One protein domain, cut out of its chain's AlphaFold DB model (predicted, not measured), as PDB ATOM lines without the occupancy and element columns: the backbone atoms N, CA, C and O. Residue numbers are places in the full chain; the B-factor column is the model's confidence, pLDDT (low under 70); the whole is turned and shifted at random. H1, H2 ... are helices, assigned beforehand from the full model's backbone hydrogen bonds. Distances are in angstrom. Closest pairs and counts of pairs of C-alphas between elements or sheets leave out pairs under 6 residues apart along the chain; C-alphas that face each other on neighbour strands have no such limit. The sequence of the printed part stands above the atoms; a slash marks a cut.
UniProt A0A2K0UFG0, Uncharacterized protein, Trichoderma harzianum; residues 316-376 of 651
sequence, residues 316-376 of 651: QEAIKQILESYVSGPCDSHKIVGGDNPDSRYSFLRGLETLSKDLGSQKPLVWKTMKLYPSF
ATOM      1  N   GLN A 316      77.949 -23.611  13.502       91.81
ATOM      2  CA  GLN A 316      76.951 -22.757  12.852       91.81
ATOM      3  C   GLN A 316      76.131 -21.915  13.848       91.81
ATOM      4  O   GLN A 316      75.806 -20.763  13.560       91.81
ATOM      5  N   GLU A 317      75.812 -22.452  15.026       91.75
ATOM      6  CA  GLU A 317      75.083 -21.692  16.047       91.75
ATOM      7  C   GLU A 317      75.993 -20.639  16.698       91.75
ATOM      8  O   GLU A 317      75.551 -19.522  16.958       91.75
ATOM      9  N   ALA A 318      77.280 -20.951  16.885       91.94
ATOM     10  CA  ALA A 318      78.242 -19.997  17.432       91.94
ATOM     11  C   ALA A 318      78.457 -18.807  16.484       91.94
ATOM     12  O   ALA A 318      78.352 -17.659  16.914       91.94
ATOM     13  N   ILE A 319      78.673 -19.045  15.182       94.31
ATOM     14  CA  ILE A 319      78.829 -17.944  14.213       94.31
ATOM     15  C   ILE A 319      77.566 -17.090  14.104       94.31
ATOM     16  O   ILE A 319      77.664 -15.869  13.996       94.31
ATOM     17  N   LYS A 320      76.377 -17.700  14.190       94.19
ATOM     18  CA  LYS A 320      75.118 -16.957  14.245       94.19
ATOM     19  C   LYS A 320      75.116 -16.013  15.446       94.19
ATOM     20  O   LYS A 320      74.898 -14.821  15.265       94.19
ATOM     21  N   GLN A 321      75.420 -16.504  16.648       93.00
ATOM     22  CA  GLN A 321      75.465 -15.679  17.862       93.00
ATOM     23  C   GLN A 321      76.510 -14.558  17.779       93.00
ATOM     24  O   GLN A 321      76.224 -13.424  18.167       93.00
ATOM     25  N   ILE A 322      77.686 -14.843  17.214       94.94
ATOM     26  CA  ILE A 322      78.746 -13.855  16.979       94.94
ATOM     27  C   ILE A 322      78.258 -12.753  16.028       94.94
ATOM     28  O   ILE A 322      78.375 -11.570  16.340       94.94
ATOM     29  N   LEU A 323      77.659 -13.120  14.891       95.19
ATOM     30  CA  LEU A 323      77.119 -12.159  13.927       95.19
ATOM     31  C   LEU A 323      75.966 -11.348  14.515       95.19
ATOM     32  O   LEU A 323      75.884 -10.145  14.288       95.19
ATOM     33  N   GLU A 324      75.086 -11.971  15.297       93.69
ATOM     34  CA  GLU A 324      74.034 -11.261  16.018       93.69
ATOM     35  C   GLU A 324      74.593 -10.226  16.988       93.69
ATOM     36  O   GLU A 324      74.117  -9.086  17.004       93.69
ATOM     37  N   SER A 325      75.585 -10.622  17.787       92.06
ATOM     38  CA  SER A 325      76.283  -9.751  18.731       92.06
ATOM     39  C   SER A 325      76.919  -8.568  18.004       92.06
ATOM     40  O   SER A 325      76.667  -7.417  18.357       92.06
ATOM     41  N   TYR A 326      77.639  -8.829  16.908       94.44
ATOM     42  CA  TYR A 326      78.260  -7.791  16.097       94.44
ATOM     43  C   TYR A 326      77.232  -6.836  15.480       94.44
ATOM     44  O   TYR A 326      77.276  -5.630  15.715       94.44
ATOM     45  N   VAL A 327      76.272  -7.354  14.710       94.38
ATOM     46  CA  VAL A 327      75.326  -6.562  13.907       94.38
ATOM     47  C   VAL A 327      74.445  -5.677  14.795       94.38
ATOM     48  O   VAL A 327      74.264  -4.495  14.492       94.38
ATOM     49  N   SER A 328      73.977  -6.206  15.930       91.88
ATOM     50  CA  SER A 328      73.051  -5.511  16.838       91.88
ATOM     51  C   SER A 328      73.706  -4.773  18.006       91.88
ATOM     52  O   SER A 328      73.052  -3.947  18.640       91.88
ATOM     53  N   GLY A 329      74.983  -5.046  18.287       88.69
ATOM     54  CA  GLY A 329      75.706  -4.457  19.412       88.69
ATOM     55  C   GLY A 329      75.931  -2.942  19.295       88.69
ATOM     56  O   GLY A 329      75.686  -2.338  18.242       88.69
ATOM     57  N   PRO A 330      76.424  -2.294  20.361       85.69
ATOM     58  CA  PRO A 330      76.735  -0.868  20.345       85.69
ATOM     59  C   PRO A 330      77.829  -0.524  19.318       85.69
ATOM     60  O   PRO A 330      78.674  -1.344  18.961       85.69
ATOM     61  N   CYS A 331      77.793   0.712  18.814       82.81
ATOM     62  CA  CYS A 331      78.765   1.248  17.850       82.81
ATOM     63  C   CYS A 331      79.689   2.241  18.555       82.81
ATOM     64  O   CYS A 331      79.611   3.447  18.295       82.81
ATOM     65  N   ASP A 332      80.460   1.754  19.521       73.62
ATOM     66  CA  ASP A 332      81.374   2.597  20.300       73.62
ATOM     67  C   ASP A 332      82.707   2.747  19.560       73.62
ATOM     68  O   ASP A 332      83.124   3.868  19.282       73.62
ATOM     69  N   SER A 333      83.275   1.624  19.109       73.62
ATOM     70  CA  SER A 333      84.516   1.583  18.315       73.62
ATOM     71  C   SER A 333      84.408   0.739  17.038       73.62
ATOM     72  O   SER A 333      85.378   0.616  16.301       73.62
ATOM     73  N   HIS A 334      83.234   0.162  16.764       82.75
ATOM     74  CA  HIS A 334      82.968  -0.708  15.613       82.75
ATOM     75  C   HIS A 334      81.818  -0.156  14.767       82.75
ATOM     76  O   HIS A 334      81.017   0.661  15.237       82.75
ATOM     77  N   LYS A 335      81.691  -0.656  13.534       88.75
ATOM     78  CA  LYS A 335      80.591  -0.353  12.601       88.75
ATOM     79  C   LYS A 335      80.462   1.145  12.311       88.75
ATOM     80  O   LYS A 335      79.362   1.687  12.167       88.75
ATOM     81  N   ILE A 336      81.613   1.812  12.230       86.25
ATOM     82  CA  ILE A 336      81.734   3.211  11.828       86.25
ATOM     83  C   ILE A 336      81.941   3.251  10.310       86.25
ATOM     84  O   ILE A 336      82.877   2.655   9.778       86.25
ATOM     85  N   VAL A 337      81.036   3.923   9.603       85.75
ATOM     86  CA  VAL A 337      81.080   4.112   8.150       85.75
ATOM     87  C   VAL A 337      81.766   5.438   7.849       85.75
ATOM     88  O   VAL A 337      81.253   6.503   8.189       85.75
ATOM     89  N   GLY A 338      82.935   5.374   7.223       80.94
ATOM     90  CA  GLY A 338      83.766   6.524   6.881       80.94
ATOM     91  C   GLY A 338      85.133   6.080   6.370       80.94
ATOM     92  O   GLY A 338      85.302   4.927   5.979       80.94
ATOM     93  N   GLY A 339      86.098   6.996   6.394       74.94
ATOM     94  CA  GLY A 339      87.466   6.742   5.952       74.94
ATOM     95  C   GLY A 339      87.599   6.784   4.434       74.94
ATOM     96  O   GLY A 339      86.920   7.555   3.757       74.94
ATOM     97  N   ASP A 340      88.487   5.942   3.925       70.06
ATOM     98  CA  ASP A 340      88.988   5.988   2.552       70.06
ATOM     99  C   ASP A 340      87.959   5.471   1.522       70.06
ATOM    100  O   ASP A 340      87.993   5.858   0.355       70.06
ATOM    101  N   ASN A 341      87.032   4.597   1.945       81.06
ATOM    102  CA  ASN A 341      85.972   4.036   1.095       81.06
ATOM    103  C   ASN A 341      84.683   3.734   1.900       81.06
ATOM    104  O   ASN A 341      84.429   2.579   2.269       81.06
ATOM    105  N   PRO A 342      83.857   4.757   2.195       85.00
ATOM    106  CA  PRO A 342      82.651   4.599   3.009       85.00
ATOM    107  C   PRO A 342      81.602   3.683   2.365       85.00
ATOM    108  O   PRO A 342      80.927   2.941   3.080       85.00
ATOM    109  N   ASP A 343      81.489   3.680   1.034       87.81
ATOM    110  CA  ASP A 343      80.510   2.857   0.319       87.81
ATOM    111  C   ASP A 343      80.844   1.370   0.441       87.81
ATOM    112  O   ASP A 343      79.992   0.573   0.834       87.81
ATOM    113  N   SER A 344      82.106   0.994   0.195       88.81
ATOM    114  CA  SER A 344      82.564  -0.388   0.378       88.81
ATOM    115  C   SER A 344      82.372  -0.850   1.822       88.81
ATOM    116  O   SER A 344      81.877  -1.956   2.059       88.81
ATOM    117  N   ARG A 345      82.676   0.026   2.790       90.31
ATOM    118  CA  ARG A 345      82.465  -0.244   4.214       90.31
ATOM    119  C   ARG A 345      80.999  -0.511   4.534       90.31
ATOM    120  O   ARG A 345      80.684  -1.487   5.214       90.31
ATOM    121  N   TYR A 346      80.102   0.338   4.047       92.25
ATOM    122  CA  TYR A 346      78.672   0.172   4.267       92.25
ATOM    123  C   TYR A 346      78.141  -1.108   3.610       92.25
ATOM    124  O   TYR A 346      77.447  -1.889   4.263       92.25
ATOM    125  N   SER A 347      78.519  -1.378   2.356       92.50
ATOM    126  CA  SER A 347      78.157  -2.612   1.650       92.50
ATOM    127  C   SER A 347      78.612  -3.866   2.397       92.50
ATOM    128  O   SER A 347      77.840  -4.816   2.509       92.50
ATOM    129  N   PHE A 348      79.821  -3.857   2.961       93.06
ATOM    130  CA  PHE A 348      80.329  -4.957   3.779       93.06
ATOM    131  C   PHE A 348      79.465  -5.201   5.028       93.06
ATOM    132  O   PHE A 348      79.027  -6.328   5.267       93.06
ATOM    133  N   LEU A 349      79.137  -4.148   5.789       94.38
ATOM    134  CA  LEU A 349      78.279  -4.271   6.976       94.38
ATOM    135  C   LEU A 349      76.878  -4.800   6.627       94.38
ATOM    136  O   LEU A 349      76.320  -5.616   7.362       94.38
ATOM    137  N   ARG A 350      76.319  -4.374   5.488       94.25
ATOM    138  CA  ARG A 350      75.051  -4.905   4.962       94.25
ATOM    139  C   ARG A 350      75.164  -6.379   4.573       94.25
ATOM    140  O   ARG A 350      74.225  -7.128   4.813       94.25
ATOM    141  N   GLY A 351      76.302  -6.801   4.024       93.69
ATOM    142  CA  GLY A 351      76.591  -8.208   3.746       93.69
ATOM    143  C   GLY A 351      76.573  -9.070   5.010       93.69
ATOM    144  O   GLY A 351      75.930 -10.117   5.021       93.69
ATOM    145  N   LEU A 352      77.195  -8.600   6.098       94.38
ATOM    146  CA  LEU A 352      77.161  -9.291   7.394       94.38
ATOM    147  C   LEU A 352      75.746  -9.368   7.985       94.38
ATOM    148  O   LEU A 352      75.384 -10.386   8.572       94.38
ATOM    149  N   GLU A 353      74.922  -8.329   7.809       94.94
ATOM    150  CA  GLU A 353      73.509  -8.371   8.207       94.94
ATOM    151  C   GLU A 353      72.726  -9.427   7.414       94.94
ATOM    152  O   GLU A 353      71.962 -10.189   8.004       94.94
ATOM    153  N   THR A 354      72.916  -9.488   6.093       94.56
ATOM    154  CA  THR A 354      72.287 -10.509   5.243       94.56
ATOM    155  C   THR A 354      72.704 -11.909   5.680       94.56
ATOM    156  O   THR A 354      71.838 -12.740   5.933       94.56
ATOM    157  N   LEU A 355      74.005 -12.144   5.885       93.06
ATOM    158  CA  LEU A 355      74.516 -13.429   6.365       93.06
ATOM    159  C   LEU A 355      73.914 -13.817   7.727       93.06
ATOM    160  O   LEU A 355      73.527 -14.963   7.937       93.06
ATOM    161  N   SER A 356      73.794 -12.856   8.646       94.38
ATOM    162  CA  SER A 356      73.157 -13.073   9.949       94.38
ATOM    163  C   SER A 356      71.681 -13.480   9.810       94.38
ATOM    164  O   SER A 356      71.220 -14.398  10.492       94.38
ATOM    165  N   LYS A 357      70.940 -12.856   8.882       94.44
ATOM    166  CA  LYS A 357      69.539 -13.202   8.575       94.44
ATOM    167  C   LYS A 357      69.399 -14.575   7.929       94.44
ATOM    168  O   LYS A 357      68.499 -15.321   8.311       94.44
ATOM    169  N   ASP A 358      70.304 -14.936   7.025       94.38
ATOM    170  CA  ASP A 358      70.332 -16.256   6.383       94.38
ATOM    171  C   ASP A 358      70.596 -17.378   7.402       94.38
ATOM    172  O   ASP A 358      70.076 -18.487   7.271       94.38
ATOM    173  N   LEU A 359      71.331 -17.075   8.476       93.50
ATOM    174  CA  LEU A 359      71.528 -17.957   9.634       93.50
ATOM    175  C   LEU A 359      70.364 -17.915  10.647       93.50
ATOM    176  O   LEU A 359      70.429 -18.542  11.707       93.50
ATOM    177  N   GLY A 360      69.281 -17.205  10.330       92.81
ATOM    178  CA  GLY A 360      68.045 -17.163  11.109       92.81
ATOM    179  C   GLY A 360      67.945 -16.020  12.121       92.81
ATOM    180  O   GLY A 360      67.029 -16.041  12.945       92.81
ATOM    181  N   SER A 361      68.843 -15.030  12.094       92.19
ATOM    182  CA  SER A 361      68.708 -13.846  12.947       92.19
ATOM    183  C   SER A 361      67.614 -12.892  12.464       92.19
ATOM    184  O   SER A 361      67.387 -12.725  11.269       92.19
ATOM    185  N   GLN A 362      66.973 -12.202  13.407       92.25
ATOM    186  CA  GLN A 362      66.029 -11.110  13.135       92.25
ATOM    187  C   GLN A 362      66.567  -9.737  13.555       92.25
ATOM    188  O   GLN A 362      65.844  -8.741  13.488       92.25
ATOM    189  N   LYS A 363      67.819  -9.655  14.022       91.88
ATOM    190  CA  LYS A 363      68.358  -8.403  14.557       91.88
ATOM    191  C   LYS A 363      68.840  -7.481  13.425       91.88
ATOM    192  O   LYS A 363      69.569  -7.938  12.545       91.88
ATOM    193  N   PRO A 364      68.457  -6.191  13.428       93.31
ATOM    194  CA  PRO A 364      68.876  -5.250  12.395       93.31
ATOM    195  C   PRO A 364      70.304  -4.740  12.626       93.31
ATOM    196  O   PRO A 364      70.779  -4.675  13.763       93.31
ATOM    197  N   LEU A 365      70.962  -4.315  11.544       94.56
ATOM    198  CA  LEU A 365      72.268  -3.655  11.604       94.56
ATOM    199  C   LEU A 365      72.186  -2.288  12.286       94.56
ATOM    200  O   LEU A 365      71.513  -1.379  11.802       94.56
ATOM    201  N   VAL A 366      72.971  -2.122  13.348       93.88
ATOM    202  CA  VAL A 366      73.257  -0.829  13.978       93.88
ATOM    203  C   VAL A 366      74.640  -0.365  13.524       93.88
ATOM    204  O   VAL A 366      75.600  -1.127  13.630       93.88
ATOM    205  N   TRP A 367      74.742   0.868  13.027       93.31
ATOM    206  CA  TRP A 367      75.987   1.488  12.553       93.31
ATOM    207  C   TRP A 367      75.943   3.013  12.750       93.31
ATOM    208  O   TRP A 367      74.879   3.581  13.012       93.31
ATOM    209  N   LYS A 368      77.094   3.689  12.637       91.25
ATOM    210  CA  LYS A 368      77.206   5.159  12.730       91.25
ATOM    211  C   LYS A 368      78.095   5.715  11.620       91.25
ATOM    212  O   LYS A 368      79.019   5.042  11.180       91.25
ATOM    213  N   THR A 369      77.867   6.957  11.206       86.69
ATOM    214  CA  THR A 369      78.773   7.664  10.287       86.69
ATOM    215  C   THR A 369      79.964   8.243  11.044       86.69
ATOM    216  O   THR A 369      79.806   8.799  12.135       86.69
ATOM    217  N   MET A 370      81.153   8.140  10.457       82.25
ATOM    218  CA  MET A 370      82.373   8.741  10.983       82.25
ATOM    219  C   MET A 370      82.231  10.261  11.034       82.25
ATOM    220  O   MET A 370      81.868  10.900  10.047       82.25
ATOM    221  N   LYS A 371      82.549  10.854  12.185       73.12
ATOM    222  CA  LYS A 371      82.669  12.305  12.315       73.12
ATOM    223  C   LYS A 371      84.115  12.691  12.036       73.12
ATOM    224  O   LYS A 371      85.000  12.357  12.818       73.12
ATOM    225  N   LEU A 372      84.344  13.374  10.920       64.06
ATOM    226  CA  LEU A 372      85.625  14.013  10.642       64.06
ATOM    227  C   LEU A 372      85.688  15.326  11.419       64.06
ATOM    228  O   LEU A 372      84.811  16.178  11.286       64.06
ATOM    229  N   TYR A 373      86.730  15.484  12.225       54.00
ATOM    230  CA  TYR A 373      87.105  16.784  12.762       54.00
ATOM    231  C   TYR A 373      88.084  17.433  11.775       54.00
ATOM    232  O   TYR A 373      88.912  16.710  11.214       54.00
ATOM    233  N   PRO A 374      88.012  18.757  11.537       45.28
ATOM    234  CA  PRO A 374      88.980  19.440  10.687       45.28
ATOM    235  C   PRO A 374      90.390  19.166  11.221       45.28
ATOM    236  O   PRO A 374      90.719  19.565  12.338       45.28
ATOM    237  N   SER A 375      91.206  18.429  10.467       47.59
ATOM    238  CA  SER A 375      92.574  18.137  10.884       47.59
ATOM    239  C   SER A 375      93.461  19.359  10.659       47.59
ATOM    240  O   SER A 375      93.355  20.032   9.634       47.59
ATOM    241  N   PHE A 376      94.395  19.596  11.584       50.91
ATOM    242  CA  PHE A 376      95.603  20.390  11.331       50.91
ATOM    243  C   PHE A 376      96.278  19.917  10.032       50.91
ATOM    244  O   PHE A 376      96.105  18.762   9.640       50.91
TER     245      PHE A 376
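This is residues 316 to 376 of the 651 residues of an uncharacterized protein of Trichoderma harzianum (UniProt A0A2K0UFG0). Two helices, H1 and then H2, fold back on each other as a loose helical hairpin with a long loop between them. After H2 an unnamed stretch folds back along the hairpin, pairs briefly with that loop and trails away, making much of the length. The printed part has 61 residues, with no named strand; it is all helix by class, though under half of the residues are in named elements. It is loose, with a radius of gyration of the C-alphas of 13.2 A, and spans 47 by 20 by 15 A.

H1, residues 316 to 328, begins at C-alpha 316 (76.951, -22.757, 12.852) and is 18.1 A long. H2, residues 342 to 358, is 24.5 A long and ends at C-alpha 358 (70.332, -16.256, 6.383).

H1 and H2, a hairpin, touch through residues 349 to 356 of H2 alone; their closest C-alphas, of Leu 323 and Ser 356, are 5.7 A apart. They run opposite ways at a steep tilt of 44 degrees. In both, every O i to N i+4 pair is within hydrogen-bond range. Residues 336 to 337 pair with 368 to 369, parallel.

The farthest C-alphas, of Glu 317 and Phe 376, are 47.1 A apart. The printed part has no cut, and the link from H1 to H2, 13 residues, is long. Mean pLDDT of the printed part is 86.5; residues 372 to 376 are under 70.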